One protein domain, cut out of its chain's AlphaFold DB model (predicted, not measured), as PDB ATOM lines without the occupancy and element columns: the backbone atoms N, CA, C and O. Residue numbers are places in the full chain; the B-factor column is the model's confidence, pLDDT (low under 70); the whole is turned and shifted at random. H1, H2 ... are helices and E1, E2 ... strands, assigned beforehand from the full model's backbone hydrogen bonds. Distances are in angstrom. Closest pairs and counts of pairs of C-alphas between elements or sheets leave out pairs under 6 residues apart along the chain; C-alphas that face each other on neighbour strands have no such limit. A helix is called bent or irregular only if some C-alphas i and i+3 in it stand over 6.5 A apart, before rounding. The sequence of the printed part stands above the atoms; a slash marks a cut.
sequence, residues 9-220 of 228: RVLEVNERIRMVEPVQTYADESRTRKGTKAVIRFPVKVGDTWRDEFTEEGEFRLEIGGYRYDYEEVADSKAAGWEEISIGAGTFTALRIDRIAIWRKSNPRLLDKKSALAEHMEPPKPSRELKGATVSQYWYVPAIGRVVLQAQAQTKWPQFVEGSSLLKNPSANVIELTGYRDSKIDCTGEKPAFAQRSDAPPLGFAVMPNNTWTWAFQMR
ATOM      1  N   ARG A   9     160.079 -72.949 212.523       51.69
ATOM      2  CA  ARG A   9     160.100 -72.839 213.982       51.69
ATOM      3  C   ARG A   9     159.445 -74.061 214.606       51.69
ATOM      4  O   ARG A   9     158.253 -74.268 214.417       51.69
ATOM      5  N   VAL A  10     160.212 -74.835 215.373       51.97
ATOM      6  CA  VAL A  10     159.666 -75.870 216.261       51.97
ATOM      7  C   VAL A  10     159.220 -75.192 217.556       51.97
ATOM      8  O   VAL A  10     160.041 -74.644 218.289       51.97
ATOM      9  N   LEU A  11     157.922 -75.199 217.824       48.22
ATOM     10  CA  LEU A  11     157.319 -74.768 219.077       48.22
ATOM     11  C   LEU A  11     156.897 -76.020 219.849       48.22
ATOM     12  O   LEU A  11     156.087 -76.811 219.364       48.22
ATOM     13  N   GLU A  12     157.460 -76.218 221.039       42.03
ATOM     14  CA  GLU A  12     156.947 -77.210 221.984       42.03
ATOM     15  C   GLU A  12     155.751 -76.587 222.707       42.03
ATOM     16  O   GLU A  12     155.898 -75.666 223.506       42.03
ATOM     17  N   VAL A  13     154.550 -77.041 222.350       42.06
ATOM     18  CA  VAL A  13     153.280 -76.528 222.884       42.06
ATOM     19  C   VAL A  13     152.967 -77.193 224.232       42.06
ATOM     20  O   VAL A  13     152.393 -76.563 225.116       42.06
ATOM     21  N   ASN A  14     153.368 -78.459 224.395       37.78
ATOM     22  CA  ASN A  14     153.443 -79.223 225.649       37.78
ATOM     23  C   ASN A  14     154.256 -80.521 225.418       37.78
ATOM     24  O   ASN A  14     154.744 -80.749 224.311       37.78
ATOM     25  N   GLU A  15     154.346 -81.404 226.425       37.53
ATOM     26  CA  GLU A  15     155.087 -82.686 226.369       37.53
ATOM     27  C   GLU A  15     154.679 -83.631 225.218       37.53
ATOM     28  O   GLU A  15     155.376 -84.607 224.943       37.53
ATOM     29  N   ARG A  16     153.550 -83.377 224.542       33.41
ATOM     30  CA  ARG A  16     153.003 -84.234 223.479       33.41
ATOM     31  C   ARG A  16     152.904 -83.556 222.114       33.41
ATOM     32  O   ARG A  16     152.640 -84.245 221.133       33.41
ATOM     33  N   ILE A  17     153.085 -82.238 222.028       42.47
ATOM     34  CA  ILE A  17     152.809 -81.474 220.806       42.47
ATOM     35  C   ILE A  17     154.035 -80.645 220.429       42.47
ATOM     36  O   ILE A  17     154.353 -79.634 221.055       42.47
ATOM     37  N   ARG A  18     154.690 -81.070 219.345       45.59
ATOM     38  CA  ARG A  18     155.691 -80.293 218.611       45.59
ATOM     39  C   ARG A  18     155.042 -79.730 217.362       45.59
ATOM     40  O   ARG A  18     154.634 -80.489 216.487       45.59
ATOM     41  N   MET A  19     154.959 -78.411 217.271       49.56
ATOM     42  CA  MET A  19     154.441 -77.735 216.092       49.56
ATOM     43  C   MET A  19     155.590 -77.130 215.296       49.56
ATOM     44  O   MET A  19     156.424 -76.435 215.860       49.56
ATOM     45  N   VAL A  20     155.644 -77.400 213.992       54.47
ATOM     46  CA  VAL A  20     156.621 -76.790 213.085       54.47
ATOM     47  C   VAL A  20     155.895 -75.767 212.225       54.47
ATOM     48  O   VAL A  20     155.130 -76.146 211.340       54.47
ATOM     49  N   GLU A  21     156.102 -74.481 212.494       58.00
ATOM     50  CA  GLU A  21     155.519 -73.403 211.695       58.00
ATOM     51  C   GLU A  21     156.532 -72.925 210.643       58.00
ATOM     52  O   GLU A  21     157.655 -72.549 211.004       58.00
ATOM     53  N   PRO A  22     156.181 -72.931 209.344       58.88
ATOM     54  CA  PRO A  22     156.998 -72.294 208.325       58.88
ATOM     55  C   PRO A  22     156.934 -70.780 208.531       58.88
ATOM     56  O   PRO A  22     155.864 -70.185 208.408       58.88
ATOM     57  N   VAL A  23     158.073 -70.142 208.800       60.66
ATOM     58  CA  VAL A  23     158.172 -68.673 208.945       60.66
ATOM     59  C   VAL A  23     157.659 -67.959 207.684       60.66
ATOM     60  O   VAL A  23     157.084 -66.875 207.760       60.66
ATOM     61  N   GLN A  24     157.783 -68.621 206.532       63.50
ATOM     62  CA  GLN A  24     157.276 -68.173 205.236       63.50
ATOM     63  C   GLN A  24     155.744 -68.076 205.156       63.50
ATOM     64  O   GLN A  24     155.247 -67.424 204.256       63.50
ATOM     65  N   THR A  25     154.970 -68.647 206.088       68.56
ATOM     66  CA  THR A  25     153.490 -68.585 206.046       68.56
ATOM     67  C   THR A  25     152.958 -67.146 206.066       68.56
ATOM     68  O   THR A  25     151.867 -66.874 205.570       68.56
ATOM     69  N   TYR A  26     153.736 -66.211 206.615       78.81
ATOM     70  CA  TYR A  26     153.399 -64.783 206.677       78.81
ATOM     71  C   TYR A  26     154.165 -63.934 205.668       78.81
ATOM     72  O   TYR A  26     154.165 -62.705 205.772       78.81
ATOM     73  N   ALA A  27     154.827 -64.576 204.712       77.69
ATOM     74  CA  ALA A  27     155.470 -63.931 203.591       77.69
ATOM     75  C   ALA A  27     154.880 -64.503 202.306       77.69
ATOM     76  O   ALA A  27     154.946 -65.698 202.046       77.69
ATOM     77  N   ASP A  28     154.313 -63.643 201.468       73.25
ATOM     78  CA  ASP A  28     153.950 -64.092 200.129       73.25
ATOM     79  C   ASP A  28     155.252 -64.336 199.343       73.25
ATOM     80  O   ASP A  28     156.199 -63.561 199.468       73.25
ATOM     81  N   GLU A  29     155.320 -65.358 198.500       74.44
ATOM     82  CA  GLU A  29     156.460 -65.561 197.601       74.44
ATOM     83  C   GLU A  29     156.009 -65.347 196.154       74.44
ATOM     84  O   GLU A  29     154.996 -65.880 195.706       74.44
ATOM     85  N   SER A  30     156.741 -64.511 195.418       79.81
ATOM     86  CA  SER A  30     156.424 -64.132 194.040       79.81
ATOM     87  C   SER A  30     157.724 -63.897 193.287       79.81
ATOM     88  O   SER A  30     158.592 -63.154 193.748       79.81
ATOM     89  N   ARG A  31     157.880 -64.529 192.115       85.62
ATOM     90  CA  ARG A  31     159.118 -64.428 191.317       85.62
ATOM     91  C   ARG A  31     159.360 -63.022 190.776       85.62
ATOM     92  O   ARG A  31     160.499 -62.651 190.519       85.62
ATOM     93  N   THR A  32     158.296 -62.244 190.578       88.12
ATOM     94  CA  THR A  32     158.392 -60.863 190.085       88.12
ATOM     95  C   THR A  32     158.630 -59.850 191.197       88.12
ATOM     96  O   THR A  32     158.785 -58.661 190.914       88.12
ATOM     97  N   ARG A  33     158.640 -60.297 192.456       89.81
ATOM     98  CA  ARG A  33     158.754 -59.409 193.599       89.81
ATOM     99  C   ARG A  33     160.149 -58.831 193.741       89.81
ATOM    100  O   ARG A  33     161.148 -59.542 193.745       89.81
ATOM    101  N   LYS A  34     160.188 -57.521 193.951       91.69
ATOM    102  CA  LYS A  34     161.368 -56.763 194.350       91.69
ATOM    103  C   LYS A  34     161.096 -56.169 195.721       91.69
ATOM    104  O   LYS A  34     160.271 -55.272 195.831       91.69
ATOM    105  N   GLY A  35     161.756 -56.689 196.748       89.94
ATOM    106  CA  GLY A  35     161.505 -56.319 198.141       89.94
ATOM    107  C   GLY A  35     160.913 -57.472 198.946       89.94
ATOM    108  O   GLY A  35     160.973 -58.629 198.535       89.94
ATOM    109  N   THR A  36     160.375 -57.168 200.124       86.12
ATOM    110  CA  THR A  36     159.846 -58.167 201.066       86.12
ATOM    111  C   THR A  36     158.424 -57.794 201.448       86.12
ATOM    112  O   THR A  36     158.138 -56.618 201.623       86.12
ATOM    113  N   LYS A  37     157.559 -58.794 201.629       87.19
ATOM    114  CA  LYS A  37     156.271 -58.646 202.310       87.19
ATOM    115  C   LYS A  37     156.293 -59.566 203.519       87.19
ATOM    116  O   LYS A  37     156.450 -60.768 203.344       87.19
ATOM    117  N   ALA A  38     156.182 -59.012 204.721       86.44
ATOM    118  CA  ALA A  38     156.206 -59.790 205.956       86.44
ATOM    119  C   ALA A  38     155.056 -59.346 206.860       86.44
ATOM    120  O   ALA A  38     155.141 -58.322 207.536       86.44
ATOM    121  N   VAL A  39     153.978 -60.129 206.877       84.94
ATOM    122  CA  VAL A  39     152.799 -59.862 207.712       84.94
ATOM    123  C   VAL A  39     153.132 -60.009 209.196       84.94
ATOM    124  O   VAL A  39     152.568 -59.286 210.007       84.94
ATOM    125  N   ILE A  40     154.069 -60.896 209.547       87.44
ATOM    126  CA  ILE A  40     154.619 -61.081 210.897       87.44
ATOM    127  C   ILE A  40     156.127 -61.326 210.762       87.44
ATOM    128  O   ILE A  40     156.548 -62.095 209.897       87.44
ATOM    129  N   ARG A  41     156.949 -60.699 211.613       85.00
ATOM    130  CA  ARG A  41     158.395 -60.970 211.699       85.00
ATOM    131  C   ARG A  41     158.728 -61.670 213.003       85.00
ATOM    132  O   ARG A  41     158.482 -61.119 214.065       85.00
ATOM    133  N   PHE A  42     159.312 -62.860 212.923       82.25
ATOM    134  CA  PHE A  42     159.741 -63.596 214.107       82.25
ATOM    135  C   PHE A  42     161.222 -63.348 214.442       82.25
ATOM    136  O   PHE A  42     162.031 -63.224 213.524       82.25
ATOM    137  N   PRO A  43     161.595 -63.358 215.737       82.75
ATOM    138  CA  PRO A  43     160.698 -63.358 216.898       82.75
ATOM    139  C   PRO A  43     159.915 -62.037 217.000       82.75
ATOM    140  O   PRO A  43     160.451 -60.989 216.666       82.75
ATOM    141  N   VAL A  44     158.663 -62.102 217.470       83.06
ATOM    142  CA  VAL A  44     157.793 -60.930 217.668       83.06
ATOM    143  C   VAL A  44     157.441 -60.784 219.148       83.06
ATOM    144  O   VAL A  44     157.089 -61.768 219.805       83.06
ATOM    145  N   LYS A  45     157.520 -59.564 219.675       86.19
ATOM    146  CA  LYS A  45     157.063 -59.177 221.019       86.19
ATOM    147  C   LYS A  45     156.235 -57.894 220.953       86.19
ATOM    148  O   LYS A  45     156.293 -57.143 219.986       86.19
ATOM    149  N   VAL A  46     155.463 -57.635 222.007       92.06
ATOM    150  CA  VAL A  46     154.677 -56.399 222.135       92.06
ATOM    151  C   VAL A  46     155.587 -55.178 221.993       92.06
ATOM    152  O   VAL A  46     156.653 -55.116 222.605       92.06
ATOM    153  N   GLY A  47     155.143 -54.209 221.197       92.56
ATOM    154  CA  GLY A  47     155.875 -52.980 220.907       92.56
ATOM    155  C   GLY A  47     156.804 -53.069 219.698       92.56
ATOM    156  O   GLY A  47     157.225 -52.017 219.219       92.56
ATOM    157  N   ASP A  48     157.083 -54.265 219.169       92.56
ATOM    158  CA  ASP A  48     157.852 -54.392 217.933       92.56
ATOM    159  C   ASP A  48     157.117 -53.718 216.777       92.56
ATOM    160  O   ASP A  48     155.905 -53.886 216.593       92.56
ATOM    161  N   THR A  49     157.876 -52.982 215.974       96.12
ATOM    162  CA  THR A  49     157.412 -52.396 214.723       96.12
ATOM    163  C   THR A  49     158.312 -52.833 213.587       96.12
ATOM    164  O   THR A  49     159.516 -53.050 213.753       96.12
ATOM    165  N   TRP A  50     157.728 -52.980 212.408       95.06
ATOM    166  CA  TRP A  50     158.497 -53.207 211.200       95.06
ATOM    167  C   TRP A  50     157.816 -52.574 210.006       95.06
ATOM    168  O   TRP A  50     156.595 -52.429 209.956       95.06
ATOM    169  N   ARG A  51     158.656 -52.221 209.040       95.44
ATOM    170  CA  ARG A  51     158.249 -51.724 207.740       95.44
ATOM    171  C   ARG A  51     158.689 -52.703 206.673       95.44
ATOM    172  O   ARG A  51     159.802 -53.245 206.736       95.44
ATOM    173  N   ASP A  52     157.823 -52.928 205.706       93.69
ATOM    174  CA  ASP A  52     158.137 -53.676 204.505       93.69
ATOM    175  C   ASP A  52     157.662 -52.926 203.266       93.69
ATOM    176  O   ASP A  52     156.741 -52.113 203.311       93.69
ATOM    177  N   GLU A  53     158.391 -53.138 202.182       95.31
ATOM    178  CA  GLU A  53     158.157 -52.500 200.902       95.31
ATOM    179  C   GLU A  53     158.448 -53.522 199.821       95.31
ATOM    180  O   GLU A  53     159.451 -54.252 199.875       95.31
ATOM    181  N   PHE A  54     157.561 -53.569 198.837       93.31
ATOM    182  CA  PHE A  54     157.786 -54.365 197.655       93.31
ATOM    183  C   PHE A  54     157.123 -53.765 196.423       93.31
ATOM    184  O   PHE A  54     156.134 -53.033 196.478       93.31
ATOM    185  N   THR A  55     157.680 -54.139 195.280       95.06
ATOM    186  CA  THR A  55     157.105 -53.905 193.963       95.06
ATOM    187  C   THR A  55     156.969 -55.236 193.246       95.06
ATOM    188  O   THR A  55     157.899 -56.044 193.253       95.06
ATOM    189  N   GLU A  56     155.831 -55.471 192.605       95.00
ATOM    190  CA  GLU A  56     155.608 -56.648 191.768       95.00
ATOM    191  C   GLU A  56     154.553 -56.393 190.689       95.00
ATOM    192  O   GLU A  56     153.902 -55.350 190.666       95.00
ATOM    193  N   GLU A  57     154.384 -57.341 189.768       94.25
ATOM    194  CA  GLU A  57     153.239 -57.311 188.862       94.25
ATOM    195  C   GLU A  57     152.048 -58.004 189.518       94.25
ATOM    196  O   GLU A  57     152.162 -59.109 190.050       94.25
ATOM    197  N   GLY A  58     150.883 -57.370 189.435       93.81
ATOM    198  CA  GLY A  58     149.617 -58.008 189.745       93.81
ATOM    199  C   GLY A  58     148.950 -58.564 188.497       93.81
ATOM    200  O   GLY A  58     149.113 -58.036 187.394       93.81
ATOM    201  N   GLU A  59     148.156 -59.612 188.675       93.38
ATOM    202  CA  GLU A  59     147.360 -60.195 187.600       93.38
ATOM    203  C   GLU A  59     145.940 -60.493 188.078       93.38
ATOM    204  O   GLU A  59     145.721 -60.953 189.197       93.38
ATOM    205  N   PHE A  60     144.961 -60.216 187.222       91.44
ATOM    206  CA  PHE A  60     143.575 -60.583 187.457       91.44
ATOM    207  C   PHE A  60     143.009 -61.283 186.223       91.44
ATOM    208  O   PHE A  60     143.079 -60.750 185.111       91.44
ATOM    209  N   ARG A  61     142.443 -62.475 186.427       90.19
ATOM    210  CA  ARG A  61     141.813 -63.295 185.386       90.19
ATOM    211  C   ARG A  61     140.312 -63.415 185.646       90.19
ATOM    212  O   ARG A  61     139.885 -63.619 186.779       90.19
ATOM    213  N   LEU A  62     139.532 -63.291 184.584       86.06
ATOM    214  CA  LEU A  62     138.099 -63.556 184.497       86.06
ATOM    215  C   LEU A  62     137.859 -64.526 183.336       86.06
ATOM    216  O   LEU A  62     138.705 -64.676 182.456       86.06
ATOM    217  N   GLU A  63     136.671 -65.121 183.279       88.81
ATOM    218  CA  GLU A  63     136.255 -65.947 182.135       88.81
ATOM    219  C   GLU A  63     136.270 -65.157 180.816       88.81
ATOM    220  O   GLU A  63     136.647 -65.675 179.773       88.81
ATOM    221  N   ILE A  64     135.925 -63.868 180.876       89.25
ATOM    222  CA  ILE A  64     135.840 -62.974 179.712       89.25
ATOM    223  C   ILE A  64     137.180 -62.336 179.304       89.25
ATOM    224  O   ILE A  64     137.205 -61.485 178.416       89.25
ATOM    225  N   GLY A  65     138.288 -62.686 179.966       91.75
ATOM    226  CA  GLY A  65     139.616 -62.108 179.735       91.75
ATOM    227  C   GLY A  65     140.324 -61.709 181.029       91.75
ATOM    228  O   GLY A  65     139.920 -62.071 182.127       91.75
ATOM    229  N   GLY A  66     141.395 -60.925 180.939       91.75
ATOM    230  CA  GLY A  66     142.105 -60.480 182.137       91.75
ATOM    231  C   GLY A  66     143.076 -59.345 181.877       91.75
ATOM    232  O   GLY A  66     143.233 -58.883 180.745       91.75
ATOM    233  N   TYR A  67     143.728 -58.885 182.938       91.88
ATOM    234  CA  TYR A  67     144.696 -57.799 182.868       91.88
ATOM    235  C   TYR A  67     145.825 -57.954 183.891       91.88
ATOM    236  O   TYR A  67     145.676 -58.597 184.930       91.88
ATOM    237  N   ARG A  68     146.952 -57.316 183.582       93.38
ATOM    238  CA  ARG A  68     148.102 -57.093 184.458       93.38
ATOM    239  C   ARG A  68     148.224 -55.624 184.820       93.38
ATOM    240  O   ARG A  68     147.680 -54.758 184.132       93.38
ATOM    241  N   TYR A  69     148.943 -55.356 185.896       93.94
ATOM    242  CA  TYR A  69     149.238 -54.013 186.377       93.94
ATOM    243  C   TYR A  69     150.507 -54.032 187.223       93.94
ATOM    244  O   TYR A  69     150.891 -55.076 187.749       93.94
ATOM    245  N   ASP A  70     151.135 -52.873 187.375       94.88
ATOM    246  CA  ASP A  70     152.233 -52.699 188.323       94.88
ATOM    247  C   ASP A  70     151.649 -52.424 189.708       94.88
ATOM    248  O   ASP A  70     150.693 -51.648 189.841       94.88
ATOM    249  N   TYR A  71     152.216 -53.073 190.723       95.62
ATOM    250  CA  TYR A  71     151.818 -52.946 192.115       95.62
ATOM    251  C   TYR A  71     153.007 -52.548 192.984       95.62
ATOM    252  O   TYR A  71     154.059 -53.182 192.946       95.62
ATOM    253  N   GLU A  72     152.813 -51.505 193.779       96.31
ATOM    254  CA  GLU A  72     153.748 -51.049 194.805       96.31
ATOM    255  C   GLU A  72     152.995 -51.046 196.138       96.31
ATOM    256  O   GLU A  72     151.868 -50.548 196.200       96.31
ATOM    257  N   GLU A  73     153.601 -51.582 197.194       95.81
ATOM    258  CA  GLU A  73     153.069 -51.523 198.556       95.81
ATOM    259  C   GLU A  73     154.186 -51.156 199.526       95.81
ATOM    260  O   GLU A  73     155.288 -51.700 199.469       95.81
ATOM    261  N   VAL A  74     153.865 -50.243 200.436       96.38
ATOM    262  CA  VAL A  74     154.668 -49.912 201.605       96.38
ATOM    263  C   VAL A  74     153.783 -50.096 202.821       96.38
ATOM    264  O   VAL A  74     152.716 -49.484 202.908       96.38
ATOM    265  N   ALA A  75     154.214 -50.926 203.758       95.25
ATOM    266  CA  ALA A  75     153.421 -51.261 204.918       95.25
ATOM    267  C   ALA A  75     154.186 -51.078 206.215       95.25
ATOM    268  O   ALA A  75     155.331 -51.507 206.343       95.25
ATOM    269  N   ASP A  76     153.501 -50.503 207.195       95.44
ATOM    270  CA  ASP A  76     153.967 -50.385 208.566       95.44
ATOM    271  C   ASP A  76     153.117 -51.315 209.442       95.44
ATOM    272  O   ASP A  76     151.886 -51.342 209.348       95.44
ATOM    273  N   SER A  77     153.779 -52.118 210.269       95.31
ATOM    274  CA  SER A  77     153.149 -53.094 211.159       95.31
ATOM    275  C   SER A  77     153.629 -52.900 212.595       95.31
ATOM    276  O   SER A  77     154.776 -52.507 212.828       95.31
ATOM    277  N   LYS A  78     152.758 -53.188 213.563       95.25
ATOM    278  CA  LYS A  78     153.031 -53.068 214.997       95.25
ATOM    279  C   LYS A  78     152.401 -54.221 215.769       95.25
ATOM    280  O   LYS A  78     151.195 -54.443 215.681       95.25
ATOM    281  N   ALA A  79     153.190 -54.893 216.599       94.62
ATOM    282  CA  ALA A  79     152.680 -55.802 217.619       94.62
ATOM    283  C   ALA A  79     152.062 -54.984 218.766       94.62
ATOM    284  O   ALA A  79     152.768 -54.424 219.608       94.62
ATOM    285  N   ALA A  80     150.738 -54.859 218.766       92.81
ATOM    286  CA  ALA A  80     150.012 -53.900 219.590       92.81
ATOM    287  C   ALA A  80     149.888 -54.332 221.057       92.81
ATOM    288  O   ALA A  80     150.062 -53.505 221.950       92.81
ATOM    289  N   GLY A  81     149.612 -55.612 221.309       92.31
ATOM    290  CA  GLY A  81     149.391 -56.122 222.661       92.31
ATOM    291  C   GLY A  81     148.777 -57.517 222.681       92.31
ATOM    292  O   GLY A  81     148.352 -58.028 221.647       92.31
ATOM    293  N   TRP A  82     148.751 -58.125 223.865       93.25
ATOM    294  CA  TRP A  82     148.033 -59.375 224.107       93.25
ATOM    295  C   TRP A  82     146.582 -59.081 224.467       93.25
ATOM    296  O   TRP A  82     146.321 -58.221 225.307       93.25
ATOM    297  N   GLU A  83     145.654 -59.820 223.875       95.00
ATOM    298  CA  GLU A  83     144.237 -59.763 224.218       95.00
ATOM    299  C   GLU A  83     143.611 -61.159 224.186       95.00
ATOM    300  O   GLU A  83     144.068 -62.057 223.474       95.00
ATOM    301  N   GLU A  84     142.590 -61.352 225.014       95.31
ATOM    302  CA  GLU A  84     141.769 -62.555 224.977       95.31
ATOM    303  C   GLU A  84     140.725 -62.411 223.868       95.31
ATOM    304  O   GLU A  84     140.013 -61.408 223.799       95.31
ATOM    305  N   ILE A  85     140.645 -63.413 222.996       93.25
ATOM    306  CA  ILE A  85     139.660 -63.483 221.920       93.25
ATOM    307  C   ILE A  85     138.888 -64.791 221.996       93.25
ATOM    308  O   ILE A  85     139.471 -65.851 222.212       93.25
ATOM    309  N   SER A  86     137.583 -64.712 221.767       92.44
ATOM    310  CA  SER A  86     136.689 -65.870 221.701       92.44
ATOM    311  C   SER A  86     136.150 -65.989 220.285       92.44
ATOM    312  O   SER A  86     135.392 -65.130 219.840       92.44
ATOM    313  N   ILE A  87     136.585 -67.028 219.581       91.06
ATOM    314  CA  ILE A  87     136.228 -67.338 218.192       91.06
ATOM    315  C   ILE A  87     135.565 -68.721 218.121       91.06
ATOM    316  O   ILE A  87     135.535 -69.439 219.117       91.06
ATOM    317  N   GLY A  88     135.082 -69.136 216.952       86.88
ATOM    318  CA  GLY A  88     134.428 -70.435 216.752       86.88
ATOM    319  C   GLY A  88     135.307 -71.637 217.125       86.88
ATOM    320  O   GLY A  88     134.799 -72.665 217.557       86.88
ATOM    321  N   ALA A  89     136.636 -71.503 217.036       86.31
ATOM    322  CA  ALA A  89     137.577 -72.526 217.498       86.31
ATOM    323  C   ALA A  89     137.823 -72.537 219.025       86.31
ATOM    324  O   ALA A  89     138.563 -73.397 219.502       86.31
ATOM    325  N   GLY A  90     137.252 -71.596 219.783       87.06
ATOM    326  CA  GLY A  90     137.414 -71.452 221.231       87.06
ATOM    327  C   GLY A  90     138.010 -70.107 221.660       87.06
ATOM    328  O   GLY A  90     138.116 -69.160 220.877       87.06
ATOM    329  N   THR A  91     138.405 -70.025 222.929       91.12
ATOM    330  CA  THR A  91     139.004 -68.824 223.530       91.12
ATOM    331  C   THR A  91     140.524 -68.939 223.599       91.12
ATOM    332  O   THR A  91     141.059 -69.948 224.059       91.12
ATOM    333  N   PHE A  92     141.225 -67.891 223.165       91.50
ATOM    334  CA  PHE A  92     142.684 -67.845 223.102       91.50
ATOM    335  C   PHE A  92     143.233 -66.517 223.621       91.50
ATOM    336  O   PHE A  92     142.664 -65.456 223.378       91.50
ATOM    337  N   THR A  93     144.414 -66.563 224.238       92.88
ATOM    338  CA  THR A  93     145.263 -65.377 224.405       92.88
ATOM    339  C   THR A  93     146.077 -65.174 223.128       92.88
ATOM    340  O   THR A  93     146.934 -65.996 222.793       92.88
ATOM    341  N   ALA A  94     145.810 -64.089 222.405       94.62
ATOM    342  CA  ALA A  94     146.423 -63.789 221.116       94.62
ATOM    343  C   ALA A  94     147.225 -62.484 221.159       94.62
ATOM    344  O   ALA A  94     146.845 -61.523 221.826       94.62
ATOM    345  N   LEU A  95     148.329 -62.439 220.417       94.38
ATOM    346  CA  LEU A  95     149.062 -61.213 220.132       94.38
ATOM    347  C   LEU A  95     148.387 -60.518 218.951       94.38
ATOM    348  O   LEU A  95     148.389 -61.049 217.836       94.38
ATOM    349  N   ARG A  96     147.844 -59.323 219.183       95.44
ATOM    350  CA  ARG A  96     147.293 -58.486 218.120       95.44
ATOM    351  C   ARG A  96     148.410 -57.765 217.374       95.44
ATOM    352  O   ARG A  96     149.268 -57.123 217.985       95.44
ATOM    353  N   ILE A  97     148.372 -57.838 216.051       94.94
ATOM    354  CA  ILE A  97     149.267 -57.137 215.136       94.94
ATOM    355  C   ILE A  97     148.417 -56.224 214.261       94.94
ATOM    356  O   ILE A  97     147.561 -56.697 213.515       94.94
ATOM    357  N   ASP A  98     148.666 -54.923 214.353       95.06
ATOM    358  CA  ASP A  98     148.021 -53.908 213.525       95.06
ATOM    359  C   ASP A  98     148.941 -53.602 212.326       95.06
ATOM    360  O   ASP A  98     150.147 -53.419 212.502       95.06
ATOM    361  N   ARG A  99     148.393 -53.555 211.108       94.44
ATOM    362  CA  ARG A  99     149.130 -53.281 209.860       94.44
ATOM    363  C   ARG A  99     148.397 -52.251 209.012       94.44
ATOM    364  O   ARG A  99     147.198 -52.385 208.771       94.44
ATOM    365  N   ILE A 100     149.132 -51.277 208.484       94.62
ATOM    366  CA  ILE A 100     148.643 -50.320 207.488       94.62
ATOM    367  C   ILE A 100     149.520 -50.452 206.248       94.62
ATOM    368  O   ILE A 100     150.708 -50.152 206.296       94.62
ATOM    369  N   ALA A 101     148.930 -50.904 205.145       94.06
ATOM    370  CA  ALA A 101     149.599 -51.096 203.864       94.06
ATOM    371  C   ALA A 101     149.124 -50.033 202.870       94.06
ATOM    372  O   ALA A 101     147.976 -50.074 202.430       94.06
ATOM    373  N   ILE A 102     149.977 -49.073 202.526       95.31
ATOM    374  CA  ILE A 102     149.708 -48.078 201.486       95.31
ATOM    375  C   ILE A 102     150.140 -48.662 200.152       95.31
ATOM    376  O   ILE A 102     151.292 -49.058 199.993       95.31
ATOM    377  N   TRP A 103     149.230 -48.698 199.187       95.06
ATOM    378  CA  TRP A 103     149.475 -49.336 197.905       95.06
ATOM    379  C   TRP A 103     149.118 -48.456 196.716       95.06
ATOM    380  O   TRP A 103     148.280 -47.550 196.786       95.06
ATOM    381  N   ARG A 104     149.740 -48.775 195.584       94.94
ATOM    382  CA  ARG A 104     149.518 -48.142 194.289       94.94
ATOM    383  C   ARG A 104     149.386 -49.204 193.204       94.94
ATOM    384  O   ARG A 104     150.207 -50.106 193.104       94.94
ATOM    385  N   LYS A 105     148.354 -49.066 192.371       94.25
ATOM    386  CA  LYS A 105     148.150 -49.847 191.143       94.25
ATOM    387  C   LYS A 105     148.291 -48.929 189.942       94.25
ATOM    388  O   LYS A 105     147.654 -47.875 189.904       94.25
ATOM    389  N   SER A 106     149.108 -49.308 188.968       93.50
ATOM    390  CA  SER A 106     149.374 -48.473 187.793       93.50
ATOM    391  C   SER A 106     149.629 -49.296 186.529       93.50
ATOM    392  O   SER A 106     149.669 -50.526 186.567       93.50
ATOM    393  N   ASN A 107     149.745 -48.606 185.391       92.06
ATOM    394  CA  ASN A 107     150.079 -49.183 184.084       92.06
ATOM    395  C   ASN A 107     149.249 -50.430 183.710       92.06
ATOM    396  O   ASN A 107     149.827 -51.488 183.451       92.06
ATOM    397  N   PRO A 108     147.907 -50.342 183.671       91.44
ATOM    398  CA  PRO A 108     147.066 -51.474 183.296       91.44
ATOM    399  C   PRO A 108     147.343 -51.973 181.875       91.44
ATOM    400  O   PRO A 108     147.468 -51.188 180.932       91.44
ATOM    401  N   ARG A 109     147.389 -53.297 181.720       90.25
ATOM    402  CA  ARG A 109     147.678 -53.995 180.463       90.25
ATOM    403  C   ARG A 109     146.714 -55.164 180.308       90.25
ATOM    404  O   ARG A 109     146.716 -56.062 181.140       90.25
ATOM    405  N   LEU A 110     145.898 -55.181 179.258       90.81
ATOM    406  CA  LEU A 110     145.070 -56.352 178.945       90.81
ATOM    407  C   LEU A 110     145.966 -57.565 178.645       90.81
ATOM    408  O   LEU A 110     146.978 -57.419 177.959       90.81
ATOM    409  N   LEU A 111     145.585 -58.743 179.147       91.00
ATOM    410  CA  LEU A 111     146.257 -60.010 178.835       91.00
ATOM    411  C   LEU A 111     146.052 -60.391 177.365       91.00
ATOM    412  O   LEU A 111     147.001 -60.777 176.691       91.00
ATOM    413  N   ASP A 112     144.821 -60.224 176.876       90.00
ATOM    414  CA  ASP A 112     144.450 -60.413 175.477       90.00
ATOM    415  C   ASP A 112     143.625 -59.216 174.985       90.00
ATOM    416  O   ASP A 112     142.556 -58.904 175.518       90.00
ATOM    417  N   LYS A 113     144.128 -58.551 173.941       85.56
ATOM    418  CA  LYS A 113     143.490 -57.388 173.309       85.56
ATOM    419  C   LYS A 113     142.249 -57.748 172.485       85.56
ATOM    420  O   LYS A 113     141.543 -56.836 172.076       85.56
ATOM    421  N   LYS A 114     142.008 -59.036 172.222       88.69
ATOM    422  CA  LYS A 114     140.826 -59.550 171.513       88.69
ATOM    423  C   LYS A 114     139.791 -60.185 172.448       88.69
ATOM    424  O   LYS A 114     138.807 -60.737 171.973       88.69
ATOM    425  N   SER A 115     140.020 -60.138 173.759       88.81
ATOM    426  CA  SER A 115     139.076 -60.682 174.738       88.81
ATOM    427  C   SER A 115     137.800 -59.840 174.826       88.81
ATOM    428  O   SER A 115     137.840 -58.631 174.604       88.81
ATOM    429  N   ALA A 116     136.684 -60.446 175.241       87.50
ATOM    430  CA  ALA A 116     135.439 -59.713 175.499       87.50
ATOM    431  C   ALA A 116     135.637 -58.598 176.547       87.50
ATOM    432  O   ALA A 116     135.048 -57.524 176.459       87.50
ATOM    433  N   LEU A 117     136.545 -58.794 177.510       87.31
ATOM    434  CA  LEU A 117     136.948 -57.739 178.439       87.31
ATOM    435  C   LEU A 117     137.522 -56.505 177.719       87.31
ATOM    436  O   LEU A 117     137.255 -55.381 178.141       87.31
ATOM    437  N   ALA A 118     138.301 -56.699 176.651       86.81
ATOM    438  CA  ALA A 118     138.890 -55.611 175.872       86.81
ATOM    439  C   ALA A 118     137.832 -54.757 175.157       86.81
ATOM    440  O   ALA A 118     138.047 -53.561 174.978       86.81
ATOM    441  N   GLU A 119     136.694 -55.349 174.786       87.12
ATOM    442  CA  GLU A 119     135.574 -54.653 174.139       87.12
ATOM    443  C   GLU A 119     134.783 -53.786 175.125       87.12
ATOM    444  O   GLU A 119     134.245 -52.741 174.756       87.12
ATOM    445  N   HIS A 120     134.725 -54.200 176.393       85.38
ATOM    446  CA  HIS A 120     133.945 -53.515 177.421       85.38
ATOM    447  C   HIS A 120     134.746 -52.493 178.232       85.38
ATOM    448  O   HIS A 120     134.146 -51.563 178.772       85.38
ATOM    449  N   MET A 121     136.069 -52.639 178.331       86.50
ATOM    450  CA  MET A 121     136.942 -51.752 179.108       86.50
ATOM    451  C   MET A 121     137.409 -50.537 178.308       86.50
ATOM    452  O   MET A 121     137.803 -50.643 177.150       86.50
ATOM    453  N   GLU A 122     137.461 -49.369 178.954       84.81
ATOM    454  CA  GLU A 122     138.084 -48.203 178.329       84.81
ATOM    455  C   GLU A 122     139.575 -48.460 178.032       84.81
ATOM    456  O   GLU A 122     140.280 -49.042 178.868       84.81
ATOM    457  N   PRO A 123     140.115 -47.948 176.909       79.19
ATOM    458  CA  PRO A 123     141.543 -48.020 176.640       79.19
ATOM    459  C   PRO A 123     142.372 -47.433 177.799       79.19
ATOM    460  O   PRO A 123     142.022 -46.375 178.341       79.19
ATOM    461  N   PRO A 124     143.476 -48.087 178.203       70.62
ATOM    462  CA  PRO A 124     144.341 -47.572 179.255       70.62
ATOM    463  C   PRO A 124     144.971 -46.252 178.802       70.62
ATOM    464  O   PRO A 124     145.731 -46.206 177.836       70.62
ATOM    465  N   LYS A 125     144.641 -45.158 179.495       68.81
ATOM    466  CA  LYS A 125     145.279 -43.855 179.280       68.81
ATOM    467  C   LYS A 125     146.546 -43.759 180.141       68.81
ATOM    468  O   LYS A 125     146.480 -44.119 181.323       68.81
ATOM    469  N   PRO A 126     147.669 -43.248 179.605       52.44
ATOM    470  CA  PRO A 126     148.838 -42.946 180.424       52.44
ATOM    471  C   PRO A 126     148.429 -41.958 181.527       52.44
ATOM    472  O   PRO A 126     147.701 -41.012 181.233       52.44
ATOM    473  N   SER A 127     148.859 -42.208 182.773       54.47
ATOM    474  CA  SER A 127     148.519 -41.522 184.051       54.47
ATOM    475  C   SER A 127     147.424 -42.124 184.948       54.47
ATOM    476  O   SER A 127     147.247 -41.639 186.066       54.47
ATOM    477  N   ARG A 128     146.711 -43.190 184.552       72.12
ATOM    478  CA  ARG A 128     145.736 -43.822 185.466       72.12
ATOM    479  C   ARG A 128     146.435 -44.682 186.521       72.12
ATOM    480  O   ARG A 128     146.658 -45.875 186.326       72.12
ATOM    481  N   GLU A 129     146.762 -44.055 187.644       86.75
ATOM    482  CA  GLU A 129     147.137 -44.723 188.887       86.75
ATOM    483  C   GLU A 129     145.986 -44.683 189.895       86.75
ATOM    484  O   GLU A 129     145.246 -43.702 189.984       86.75
ATOM    485  N   LEU A 130     145.849 -45.750 190.678       89.75
ATOM    486  CA  LEU A 130     144.999 -45.768 191.860       89.75
ATOM    487  C   LEU A 130     145.879 -45.955 193.087       89.75
ATOM    488  O   LEU A 130     146.651 -46.911 193.149       89.75
ATOM    489  N   LYS A 131     145.726 -45.063 194.064       92.25
ATOM    490  CA  LYS A 131     146.342 -45.183 195.385       92.25
ATOM    491  C   LYS A 131     145.279 -45.493 196.422       92.25
ATOM    492  O   LYS A 131     144.167 -44.964 196.347       92.25
ATOM    493  N   GLY A 132     145.642 -46.325 197.381       92.50
ATOM    494  CA  GLY A 132     144.782 -46.718 198.479       92.50
ATOM    495  C   GLY A 132     145.581 -47.239 199.654       92.50
ATOM    496  O   GLY A 132     146.808 -47.246 199.647       92.50
ATOM    497  N   ALA A 133     144.851 -47.673 200.666       92.75
ATOM    498  CA  ALA A 133     145.384 -48.309 201.844       92.75
ATOM    499  C   ALA A 133     144.574 -49.560 202.183       92.75
ATOM    500  O   ALA A 133     143.365 -49.638 201.944       92.75
ATOM    501  N   THR A 134     145.248 -50.528 202.781       92.19
ATOM    502  CA  THR A 134     144.644 -51.680 203.434       92.19
ATOM    503  C   THR A 134     145.030 -51.636 204.902       92.19
ATOM    504  O   THR A 134     146.207 -51.723 205.241       92.19
ATOM    505  N   VAL A 135     144.034 -51.491 205.771       93.38
ATOM    506  CA  VAL A 135     144.215 -51.567 207.224       93.38
ATOM    507  C   VAL A 135     143.833 -52.974 207.651       93.38
ATOM    508  O   VAL A 135     142.756 -53.446 207.285       93.38
ATOM    509  N   SER A 136     144.720 -53.648 208.376       93.81
ATOM    510  CA  SER A 136     144.541 -55.032 208.811       93.81
ATOM    511  C   SER A 136     144.863 -55.200 210.291       93.81
ATOM    512  O   SER A 136     145.756 -54.542 210.820       93.81
ATOM    513  N   GLN A 137     144.150 -56.114 210.937       95.31
ATOM    514  CA  GLN A 137     144.408 -56.585 212.291       95.31
ATOM    515  C   GLN A 137     144.512 -58.107 212.251       95.31
ATOM    516  O   GLN A 137     143.638 -58.770 211.687       95.31
ATOM    517  N   TYR A 138     145.577 -58.647 212.828       95.00
ATOM    518  CA  TYR A 138     145.835 -60.081 212.908       95.00
ATOM    519  C   TYR A 138     145.952 -60.495 214.366       95.00
ATOM    520  O   TYR A 138     146.627 -59.828 215.146       95.00
ATOM    521  N   TRP A 139     145.350 -61.623 214.721       95.62
ATOM    522  CA  TRP A 139     145.457 -62.211 216.051       95.62
ATOM    523  C   TRP A 139     146.257 -63.497 215.971       95.62
ATOM    524  O   TRP A 139     145.741 -64.541 215.568       95.62
ATOM    525  N   TYR A 140     147.533 -63.407 216.331       92.56
ATOM    526  CA  TYR A 140     148.461 -64.529 216.316       92.56
ATOM    527  C   TYR A 140     148.490 -65.229 217.675       92.56
ATOM    528  O   TYR A 140     148.738 -64.597 218.701       92.56
ATOM    529  N   VAL A 141     148.281 -66.544 217.694       90.94
ATOM    530  CA  VAL A 141     148.320 -67.356 218.916       90.94
ATOM    531  C   VAL A 141     149.546 -68.274 218.858       90.94
ATOM    532  O   VAL A 141     149.535 -69.253 218.108       90.94
ATOM    533  N   PRO A 142     150.604 -68.022 219.657       83.62
ATOM    534  CA  PRO A 142     151.828 -68.822 219.599       83.62
ATOM    535  C   PRO A 142     151.615 -70.297 219.930       83.62
ATOM    536  O   PRO A 142     152.258 -71.149 219.328       83.62
ATOM    537  N   ALA A 143     150.703 -70.607 220.858       80.38
ATOM    538  CA  ALA A 143     150.423 -71.980 221.284       80.38
ATOM    539  C   ALA A 143     149.912 -72.877 220.142       80.38
ATOM    540  O   ALA A 143     150.018 -74.094 220.213       80.38
ATOM    541  N   ILE A 144     149.376 -72.282 219.078       79.06
ATOM    542  CA  ILE A 144     148.924 -72.995 217.879       79.06
ATOM    543  C   ILE A 144     149.649 -72.518 216.624       79.06
ATOM    544  O   ILE A 144     149.199 -72.853 215.531       79.06
ATOM    545  N   GLY A 145     150.719 -71.725 216.784       79.56
ATOM    546  CA  GLY A 145     151.566 -71.207 215.710       79.56
ATOM    547  C   GLY A 145     150.764 -70.765 214.495       79.56
ATOM    548  O   GLY A 145     150.956 -71.320 213.414       79.56
ATOM    549  N   ARG A 146     149.744 -69.916 214.698       85.81
ATOM    550  CA  ARG A 146     149.004 -69.302 213.591       85.81
ATOM    551  C   ARG A 146     148.244 -68.039 213.959       85.81
ATOM    552  O   ARG A 146     147.875 -67.829 215.113       85.81
ATOM    553  N   VAL A 147     147.935 -67.245 212.937       90.94
ATOM    554  CA  VAL A 147     146.839 -66.273 212.990       90.94
ATOM    555  C   VAL A 147     145.502 -67.016 213.003       90.94
ATOM    556  O   VAL A 147     145.239 -67.837 212.125       90.94
ATOM    557  N   VAL A 148     144.663 -66.735 214.000       91.44
ATOM    558  CA  VAL A 148     143.335 -67.366 214.160       91.44
ATOM    559  C   VAL A 148     142.165 -66.465 213.818       91.44
ATOM    560  O   VAL A 148     141.051 -66.937 213.616       91.44
ATOM    561  N   LEU A 149     142.416 -65.166 213.773       95.00
ATOM    562  CA  LEU A 149     141.447 -64.155 213.405       95.00
ATOM    563  C   LEU A 149     142.197 -63.102 212.598       95.00
ATOM    564  O   LEU A 149     143.327 -62.736 212.930       95.00
ATOM    565  N   GLN A 150     141.580 -62.640 211.525       95.12
ATOM    566  CA  GLN A 150     142.079 -61.556 210.695       95.12
ATOM    567  C   GLN A 150     140.909 -60.658 210.335       95.12
ATOM    568  O   GLN A 150     139.880 -61.140 209.875       95.12
ATOM    569  N   ALA A 151     141.089 -59.353 210.468       94.56
ATOM    570  CA  ALA A 151     140.154 -58.356 209.976       94.56
ATOM    571  C   ALA A 151     140.891 -57.408 209.035       94.56
ATOM    572  O   ALA A 151     142.008 -56.995 209.334       94.56
ATOM    573  N   GLN A 152     140.291 -57.062 207.898       92.31
ATOM    574  CA  GLN A 152     140.896 -56.144 206.936       92.31
ATOM    575  C   GLN A 152     139.860 -55.255 206.254       92.31
ATOM    576  O   GLN A 152     138.792 -55.720 205.862       92.31
ATOM    577  N   ALA A 153     140.205 -53.992 206.033       89.94
ATOM    578  CA  ALA A 153     139.393 -53.046 205.275       89.94
ATOM    579  C   ALA A 153     140.254 -52.301 204.252       89.94
ATOM    580  O   ALA A 153     141.399 -51.933 204.525       89.94
ATOM    581  N   GLN A 154     139.692 -52.063 203.065       89.38
ATOM    582  CA  GLN A 154     140.301 -51.196 202.059       89.38
ATOM    583  C   GLN A 154     139.725 -49.788 202.167       89.38
ATOM    584  O   GLN A 154     138.516 -49.605 202.322       89.38
ATOM    585  N   THR A 155     140.593 -48.789 202.062       87.94
ATOM    586  CA  THR A 155     140.210 -47.382 202.167       87.94
ATOM    587  C   THR A 155     141.126 -46.499 201.329       87.94
ATOM    588  O   THR A 155     142.299 -46.804 201.143       87.94
ATOM    589  N   LYS A 156     140.612 -45.383 200.817       86.81
ATOM    590  CA  LYS A 156     141.432 -44.324 200.211       86.81
ATOM    591  C   LYS A 156     142.150 -43.486 201.276       86.81
ATOM    592  O   LYS A 156     143.145 -42.826 200.992       86.81
ATOM    593  N   TRP A 157     141.623 -43.506 202.494       83.56
ATOM    594  CA  TRP A 157     141.988 -42.625 203.593       83.56
ATOM    595  C   TRP A 157     142.200 -43.467 204.862       83.56
ATOM    596  O   TRP A 157     141.243 -43.709 205.607       83.56
ATOM    597  N   PRO A 158     143.424 -43.980 205.091       79.31
ATOM    598  CA  PRO A 158     143.725 -44.854 206.228       79.31
ATOM    599  C   PRO A 158     143.434 -44.201 207.583       79.31
ATOM    600  O   PRO A 158     143.003 -44.890 208.504       79.31
ATOM    601  N   GLN A 159     143.557 -42.874 207.678       78.50
ATOM    602  CA  GLN A 159     143.339 -42.111 208.908       78.50
ATOM    603  C   GLN A 159     141.918 -42.226 209.487       78.50
ATOM    604  O   GLN A 159     141.712 -41.921 210.653       78.50
ATOM    605  N   PHE A 160     140.925 -42.654 208.695       69.06
ATOM    606  CA  PHE A 160     139.554 -42.870 209.187       69.06
ATOM    607  C   PHE A 160     139.319 -44.267 209.766       69.06
ATOM    608  O   PHE A 160     138.245 -44.535 210.298       69.06
ATOM    609  N   VAL A 161     140.285 -45.169 209.616       70.12
ATOM    610  CA  VAL A 161     140.167 -46.574 210.026       70.12
ATOM    611  C   VAL A 161     141.227 -46.932 211.077       70.12
ATOM    612  O   VAL A 161     141.043 -47.872 211.850       70.12
ATOM    613  N   GLU A 162     142.305 -46.154 211.158       68.88
ATOM    614  CA  GLU A 162     143.359 -46.294 212.160       68.88
ATOM    615  C   GLU A 162     142.825 -46.165 213.600       68.88
ATOM    616  O   GLU A 162     141.993 -45.315 213.907       68.88
ATOM    617  N   GLY A 163     143.279 -47.053 214.490       65.06
ATOM    618  CA  GLY A 163     142.890 -47.064 215.907       65.06
ATOM    619  C   GLY A 163     141.472 -47.576 216.204       65.06
ATOM    620  O   GLY A 163     141.131 -47.771 217.371       65.06
ATOM    621  N   SER A 164     140.653 -47.834 215.180       71.25
ATOM    622  CA  SER A 164     139.323 -48.433 215.335       71.25
ATOM    623  C   SER A 164     139.389 -49.965 215.367       71.25
ATOM    624  O   SER A 164     140.271 -50.582 214.773       71.25
ATOM    625  N   SER A 165     138.444 -50.603 216.062       84.12
ATOM    626  CA  SER A 165     138.301 -52.063 216.006       84.12
ATOM    627  C   SER A 165     137.692 -52.462 214.661       84.12
ATOM    628  O   SER A 165     136.512 -52.201 214.415       84.12
ATOM    629  N   LEU A 166     138.477 -53.123 213.803       89.62
ATOM    630  CA  LEU A 166     137.993 -53.598 212.503       89.62
ATOM    631  C   LEU A 166     136.911 -54.673 212.641       89.62
ATOM    632  O   LEU A 166     136.067 -54.782 211.759       89.62
ATOM    633  N   LEU A 167     136.878 -55.410 213.755       90.81
ATOM    634  CA  LEU A 167     135.846 -56.421 214.029       90.81
ATOM    635  C   LEU A 167     134.429 -55.837 214.100       90.81
ATOM    636  O   LEU A 167     133.459 -56.562 213.918       90.81
ATOM    637  N   LYS A 168     134.297 -54.532 214.366       87.38
ATOM    638  CA  LYS A 168     133.006 -53.824 214.402       87.38
ATOM    639  C   LYS A 168     132.744 -53.009 213.137       87.38
ATOM    640  O   LYS A 168     131.712 -52.348 213.038       87.38
ATOM    641  N   ASN A 169     133.682 -53.000 212.192       85.44
ATOM    642  CA  ASN A 169     133.573 -52.201 210.984       85.44
ATOM    643  C   ASN A 169     132.799 -52.991 209.907       85.44
ATOM    644  O   ASN A 169     133.280 -54.032 209.463       85.44
ATOM    645  N   PRO A 170     131.640 -52.506 209.426       82.44
ATOM    646  CA  PRO A 170     130.857 -53.208 208.399       82.44
ATOM    647  C   PRO A 170     131.561 -53.258 207.029       82.44
ATOM    648  O   PRO A 170     131.230 -54.073 206.169       82.44
ATOM    649  N   SER A 171     132.553 -52.390 206.811       82.19
ATOM    650  CA  SER A 171     133.398 -52.391 205.609       82.19
ATOM    651  C   SER A 171     134.596 -53.348 205.711       82.19
ATOM    652  O   SER A 171     135.385 -53.449 204.769       82.19
ATOM    653  N   ALA A 172     134.777 -54.035 206.847       89.06
ATOM    654  CA  ALA A 172     135.868 -54.981 207.036       89.06
ATOM    655  C   ALA A 172     135.462 -56.403 206.634       89.06
ATOM    656  O   ALA A 172     134.399 -56.896 206.999       89.06
ATOM    657  N   ASN A 173     136.351 -57.088 205.922       91.69
ATOM    658  CA  ASN A 173     136.299 -58.536 205.771       91.69
ATOM    659  C   ASN A 173     136.976 -59.165 206.986       91.69
ATOM    660  O   ASN A 173     138.107 -58.794 207.306       91.69
ATOM    661  N   VAL A 174     136.306 -60.113 207.633       94.19
ATOM    662  CA  VAL A 174     136.815 -60.824 208.804       94.19
ATOM    663  C   VAL A 174     136.858 -62.316 208.507       94.19
ATOM    664  O   VAL A 174     135.850 -62.917 208.137       94.19
ATOM    665  N   ILE A 175     138.041 -62.898 208.669       92.56
ATOM    666  CA  ILE A 175     138.315 -64.324 208.524       92.56
ATOM    667  C   ILE A 175     138.618 -64.869 209.913       92.56
ATOM    668  O   ILE A 175     139.426 -64.302 210.645       92.56
ATOM    669  N   GLU A 176     137.984 -65.979 210.256       91.75
ATOM    670  CA  GLU A 176     138.022 -66.568 211.587       91.75
ATOM    671  C   GLU A 176     138.251 -68.074 211.488       91.75
ATOM    672  O   GLU A 176     137.645 -68.754 210.658       91.75
ATOM    673  N   LEU A 177     139.120 -68.599 212.348       88.88
ATOM    674  CA  LEU A 177     139.302 -70.031 212.520       88.88
ATOM    675  C   LEU A 177     138.101 -70.600 213.283       88.88
ATOM    676  O   LEU A 177     137.898 -70.291 214.456       88.88
ATOM    677  N   THR A 178     137.312 -71.444 212.620       84.50
ATOM    678  CA  THR A 178     136.101 -72.040 213.206       84.50
ATOM    679  C   THR A 178     136.347 -73.379 213.886       84.50
ATOM    680  O   THR A 178     135.556 -73.776 214.728       84.50
ATOM    681  N   GLY A 179     137.455 -74.063 213.597       78.38
ATOM    682  CA  GLY A 179     137.838 -75.251 214.353       78.38
ATOM    683  C   GLY A 179     139.277 -75.699 214.121       78.38
ATOM    684  O   GLY A 179     139.854 -75.564 213.037       78.38
ATOM    685  N   TYR A 180     139.872 -76.213 215.196       70.75
ATOM    686  CA  TYR A 180     141.247 -76.692 215.244       70.75
ATOM    687  C   TYR A 180     141.345 -77.865 216.220       70.75
ATOM    688  O   TYR A 180     141.170 -77.693 217.425       70.75
ATOM    689  N   ARG A 181     141.608 -79.066 215.702       65.69
ATOM    690  CA  ARG A 181     141.710 -80.303 216.491       65.69
ATOM    691  C   ARG A 181     142.886 -81.131 215.989       65.69
ATOM    692  O   ARG A 181     143.113 -81.204 214.786       65.69
ATOM    693  N   ASP A 182     143.650 -81.728 216.904       66.38
ATOM    694  CA  ASP A 182     144.792 -82.606 216.593       66.38
ATOM    695  C   ASP A 182     145.775 -82.002 215.570       66.38
ATOM    696  O   ASP A 182     146.220 -82.661 214.628       66.38
ATOM    697  N   SER A 183     146.076 -80.709 215.729       60.31
ATOM    698  CA  SER A 183     146.936 -79.931 214.823       60.31
ATOM    699  C   SER A 183     146.430 -79.827 213.373       60.31
ATOM    700  O   SER A 183     147.205 -79.523 212.463       60.31
ATOM    701  N   LYS A 184     145.132 -80.045 213.141       58.72
ATOM    702  CA  LYS A 184     144.466 -79.929 211.839       58.72
ATOM    703  C   LYS A 184     143.316 -78.924 211.897       58.72
ATOM    704  O   LYS A 184     142.668 -78.756 212.928       58.72
ATOM    705  N   ILE A 185     143.082 -78.249 210.768       63.41
ATOM    706  CA  ILE A 185     141.904 -77.395 210.580       63.41
ATOM    707  C   ILE A 185     140.688 -78.313 210.471       63.41
ATOM    708  O   ILE A 185     140.653 -79.186 209.604       63.41
ATOM    709  N   ASP A 186     139.717 -78.103 211.350       65.25
ATOM    710  CA  ASP A 186     138.446 -78.814 211.352       65.25
ATOM    711  C   ASP A 186     137.327 -77.797 211.115       65.25
ATOM    712  O   ASP A 186     137.001 -76.992 211.981       65.25
ATOM    713  N   CYS A 187     136.747 -77.810 209.916       64.12
ATOM    714  CA  CYS A 187     135.689 -76.871 209.543       64.12
ATOM    715  C   CYS A 187     134.315 -77.252 210.127       64.12
ATOM    716  O   CYS A 187     133.328 -76.599 209.797       64.12
ATOM    717  N   THR A 188     134.232 -78.302 210.955       64.44
ATOM    718  CA  THR A 188     132.995 -78.740 211.632       64.44
ATOM    719  C   THR A 188     132.770 -78.080 212.994       64.44
ATOM    720  O   THR A 188     131.816 -78.427 213.690       64.44
ATOM    721  N   GLY A 189     133.642 -77.140 213.377       62.28
ATOM    722  CA  GLY A 189     133.562 -76.419 214.645       62.28
ATOM    723  C   GLY A 189     132.339 -75.505 214.792       62.28
ATOM    724  O   GLY A 189     131.408 -75.520 213.983       62.28
ATOM    725  N   GLU A 190     132.320 -74.727 215.875       70.94
ATOM    726  CA  GLU A 190     131.179 -73.877 216.212       70.94
ATOM    727  C   GLU A 190     130.947 -72.769 215.174       70.94
ATOM    728  O   GLU A 190     131.788 -72.457 214.324       70.94
ATOM    729  N   LYS A 191     129.764 -72.151 215.248       82.69
ATOM    730  CA  LYS A 191     129.425 -71.012 214.397       82.69
ATOM    731  C   LYS A 191     130.447 -69.883 214.632       82.69
ATOM    732  O   LYS A 191     130.692 -69.549 215.790       82.69
ATOM    733  N   PRO A 192     130.997 -69.261 213.571       85.81
ATOM    734  CA  PRO A 192     131.919 -68.141 213.728       85.81
ATOM    735  C   PRO A 192     131.280 -66.986 214.508       85.81
ATOM    736  O   PRO A 192     130.106 -66.660 214.295       85.81
ATOM    737  N   ALA A 193     132.064 -66.361 215.384       87.94
ATOM    738  CA  ALA A 193     131.656 -65.223 216.202       87.94
ATOM    739  C   ALA A 193     131.771 -63.883 215.454       87.94
ATOM    740  O   ALA A 193     130.968 -62.978 215.679       87.94
ATOM    741  N   PHE A 194     132.749 -63.763 214.556       90.12
ATOM    742  CA  PHE A 194     133.104 -62.528 213.855       90.12
ATOM    743  C   PHE A 194     133.144 -62.659 212.334       90.12
ATOM    744  O   PHE A 194     133.126 -61.627 211.661       90.12
ATOM    745  N   ALA A 195     133.253 -63.873 211.779       89.81
ATOM    746  CA  ALA A 195     133.434 -64.055 210.341       89.81
ATOM    747  C   ALA A 195     132.368 -63.303 209.539       89.81
ATOM    748  O   ALA A 195     131.165 -63.540 209.671       89.81
ATOM    749  N   GLN A 196     132.830 -62.413 208.666       91.06
ATOM    750  CA  GLN A 196     131.969 -61.627 207.800       91.06
ATOM    751  C   GLN A 196     132.695 -61.306 206.503       91.06
ATOM    752  O   GLN A 196     133.898 -61.034 206.471       91.06
ATOM    753  N   ARG A 197     131.935 -61.289 205.417       87.12
ATOM    754  CA  ARG A 197     132.373 -60.705 204.158       87.12
ATOM    755  C   ARG A 197     131.798 -59.301 204.083       87.12
ATOM    756  O   ARG A 197     130.612 -59.114 204.334       87.12
ATOM    757  N   SER A 198     132.628 -58.327 203.736       81.19
ATOM    758  CA  SER A 198     132.113 -57.002 203.440       81.19
ATOM    759  C   SER A 198     131.590 -56.966 202.012       81.19
ATOM    760  O   SER A 198     132.337 -57.214 201.063       81.19
ATOM    761  N   ASP A 199     130.313 -56.621 201.877       71.38
ATOM    762  CA  ASP A 199     129.692 -56.288 200.593       71.38
ATOM    763  C   ASP A 199     129.752 -54.777 200.303       71.38
ATOM    764  O   ASP A 199     129.334 -54.319 199.238       71.38
ATOM    765  N   ALA A 200     130.283 -53.986 201.243       71.56
ATOM    766  CA  ALA A 200     130.433 -52.550 201.078       71.56
ATOM    767  C   ALA A 200     131.610 -52.228 200.136       71.56
ATOM    768  O   ALA A 200     132.652 -52.893 200.181       71.56
ATOM    769  N   PRO A 201     131.489 -51.189 199.289       72.50
ATOM    770  CA  PRO A 201     132.622 -50.714 198.512       72.50
ATOM    771  C   PRO A 201     133.737 -50.204 199.444       72.50
ATOM    772  O   PRO A 201     133.441 -49.688 200.527       72.50
ATOM    773  N   PRO A 202     135.014 -50.284 199.022       77.50
ATOM    774  CA  PRO A 202     136.126 -49.706 199.770       77.50
ATOM    775  C   PRO A 202     135.867 -48.245 200.170       77.50
ATOM    776  O   PRO A 202     135.430 -47.429 199.351       77.50
ATOM    777  N   LEU A 203     136.163 -47.903 201.427       79.81
ATOM    778  CA  LEU A 203     135.867 -46.585 201.993       79.81
ATOM    779  C   LEU A 203     136.622 -45.471 201.252       79.81
ATOM    780  O   LEU A 203     137.809 -45.586 200.953       79.81
ATOM    781  N   GLY A 204     135.947 -44.356 200.970       78.88
ATOM    782  CA  GLY A 204     136.566 -43.172 200.363       78.88
ATOM    783  C   GLY A 204     136.872 -43.271 198.865       78.88
ATOM    784  O   GLY A 204     137.491 -42.362 198.308       78.88
ATOM    785  N   PHE A 205     136.431 -44.331 198.189       80.69
ATOM    786  CA  PHE A 205     136.504 -44.434 196.735       80.69
ATOM    787  C   PHE A 205     135.155 -44.134 196.059       80.69
ATOM    788  O   PHE A 205     134.109 -44.113 196.703       80.69
ATOM    789  N   ALA A 206     135.175 -43.861 194.749       68.44
ATOM    790  CA  ALA A 206     133.955 -43.601 193.983       68.44
ATOM    791  C   ALA A 206     133.069 -44.859 193.939       68.44
ATOM    792  O   ALA A 206     133.576 -45.966 193.789       68.44
ATOM    793  N   VAL A 207     131.751 -44.700 194.068       68.69
ATOM    794  CA  VAL A 207     130.825 -45.816 194.366       68.69
ATOM    795  C   VAL A 207     130.044 -46.357 193.164       68.69
ATOM    796  O   VAL A 207     129.300 -47.321 193.316       68.69
ATOM    797  N   MET A 208     130.195 -45.772 191.973       76.75
ATOM    798  CA  MET A 208     129.391 -46.154 190.807       76.75
ATOM    799  C   MET A 208     130.142 -47.115 189.876       76.75
ATOM    800  O   MET A 208     131.214 -46.741 189.382       76.75
ATOM    801  N   PRO A 209     129.562 -48.294 189.564       79.38
ATOM    802  CA  PRO A 209     130.110 -49.201 188.570       79.38
ATOM    803  C   PRO A 209     130.347 -48.523 187.229       79.38
ATOM    804  O   PRO A 209     129.476 -47.832 186.705       79.38
ATOM    805  N   ASN A 210     131.538 -48.722 186.670       84.38
ATOM    806  CA  ASN A 210     131.892 -48.249 185.339       84.38
ATOM    807  C   ASN A 210     133.014 -49.112 184.742       84.38
ATOM    808  O   ASN A 210     133.579 -49.980 185.403       84.38
ATOM    809  N   ASN A 211     133.339 -48.870 183.478       85.25
ATOM    810  CA  ASN A 211     134.351 -49.612 182.730       85.25
ATOM    811  C   ASN A 211     135.745 -48.957 182.748       85.25
ATOM    812  O   ASN A 211     136.576 -49.203 181.869       85.25
ATOM    813  N   THR A 212     136.021 -48.105 183.740       87.00
ATOM    814  CA  THR A 212     137.328 -47.459 183.880       87.00
ATOM    815  C   THR A 212     138.318 -48.356 184.625       87.00
ATOM    816  O   THR A 212     137.964 -49.143 185.504       87.00
ATOM    817  N   TRP A 213     139.608 -48.172 184.341       86.69
ATOM    818  CA  TRP A 213     140.690 -48.818 185.092       86.69
ATOM    819  C   TRP A 213     140.711 -48.446 186.576       86.69
ATOM    820  O   TRP A 213     141.059 -49.282 187.403       86.69
ATOM    821  N   THR A 214     140.292 -47.225 186.926       85.75
ATOM    822  CA  THR A 214     140.152 -46.785 188.320       85.75
ATOM    823  C   THR A 214     139.170 -47.678 189.071       85.75
ATOM    824  O   THR A 214     139.497 -48.182 190.143       85.75
ATOM    825  N   TRP A 215     137.997 -47.933 188.482       85.56
ATOM    826  CA  TRP A 215     137.001 -48.830 189.064       85.56
ATOM    827  C   TRP A 215     137.502 -50.275 189.138       85.56
ATOM    828  O   TRP A 215     137.408 -50.914 190.187       85.56
ATOM    829  N   ALA A 216     138.105 -50.782 188.057       86.56
ATOM    830  CA  ALA A 216     138.658 -52.136 188.031       86.56
ATOM    831  C   ALA A 216     139.720 -52.357 189.125       86.56
ATOM    832  O   ALA A 216     139.692 -53.373 189.820       86.56
ATOM    833  N   PHE A 217     140.624 -51.392 189.319       88.88
ATOM    834  CA  PHE A 217     141.657 -51.437 190.354       88.88
ATOM    835  C   PHE A 217     141.100 -51.312 191.774       88.88
ATOM    836  O   PHE A 217     141.650 -51.940 192.680       88.88
ATOM    837  N   GLN A 218     140.034 -50.534 191.969       86.50
ATOM    838  CA  GLN A 218     139.378 -50.352 193.264       86.50
ATOM    839  C   GLN A 218     138.681 -51.630 193.736       86.50
ATOM    840  O   GLN A 218     138.816 -52.009 194.892       86.50
ATOM    841  N   MET A 219     137.942 -52.305 192.854       82.88
ATOM    842  CA  MET A 219     137.045 -53.398 193.257       82.88
ATOM    843  C   MET A 219     137.734 -54.750 193.467       82.88
ATOM    844  O   MET A 219     137.088 -55.714 193.881       82.88
ATOM    845  N   ARG A 220     139.025 -54.874 193.143       84.00
ATOM    846  CA  ARG A 220     139.748 -56.152 193.185       84.00
ATOM    847  C   ARG A 220     140.889 -56.095 194.190       84.00
ATOM    848  O   ARG A 220     141.694 -55.169 194.162       84.00
TER     849      ARG A 220
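What this domain is: This is residues 9 to 220 of the 228 residues of an uncharacterized protein of Niveibacterium umoris (UniProt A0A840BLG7). One long, twisted sheet of six strands, bent along its length, forms the body as an open trough; the short helix H3 packs on E5 and E6 towards one end, near which H2 lies, while the small hairpin E1 and E2 lies at the opposite end of the long axis. Long unnamed stretches lead into E3, E8 and H3. The printed part has 212 residues, in the order E1 E2 H1 E3 E4 E5 H2 E6 E7 E8 H3, three named helices and eight named strands, mostly strand. The large sheet runs E3 E4 E5 E6 E7 E8, all antiparallel. The whole is compact, with a radius of gyration of the C-alphas of 19.3 A, and elongated, spanning 61 by 34 by 33 A.

How they stand to each other: E1, residues 9 to 14, and E2, residues 17 to 22, form an antiparallel hairpin, with N 11 and O 19 2.8 A apart. H1, residues 23 to 26, is only just not on the large sheet, with 4 pairs of C-alphas within 10 A. E3, residues 49 to 62, and E4, residues 65 to 87, form a hairpin, with N 58 and O 69 2.8 A apart. E5, residues 90 to 110, continues this meander, each strand the antiparallel neighbour of the one before; N 78 and O 98 are 2.8 A apart. H2, residues 116 to 120, only grazes the sheet with residues 116 to 118; the C-alphas of Gly 65 and Leu 117, the closest of E4 and H2, are 5.3 A apart. E6, residues 130 to 141, is antiparallel to E5, with N 97 and O 138 at 2.8 A. E7, residues 146 to 155, and E8, residues 173 to 176, complete a second meander with E6; N 137 and O 151 are 2.8 A apart, and N 152 and O 173 2.8 A. H3, residues 213 to 219, is on the sheet at a height of 6.1 A, over none of its strands; its closest C-alphas to E6 are those of Thr 214 and Leu 130, 6.1 A apart. In H2 and H3 every O i to N i+4 pair is within hydrogen-bond range; H1 is too short for one.

Where its parts are: E1 begins at C-alpha 9 (160.100, -72.839, 213.982). E3 is 37.6 A long, E4 39.0 A, E5 45.5 A, E6 34.8 A and E7 26.2 A. E4 bends by 131 degrees at residue 84 and E5 by 96 degrees at residue 93. H3 ends at C-alpha 219 (137.045, -53.398, 193.257).

The domain as a whole: The C-alphas farthest apart, those of Glu 15 and Glu 119, are 62.4 A apart. The printed part has no cut. The links H1 to E3, E7 to E8 and E8 to H3 are long. The mean pLDDT of the printed part is 83.2; 34 residues are under 70, among them residues 9 to 25 and 181 to 189.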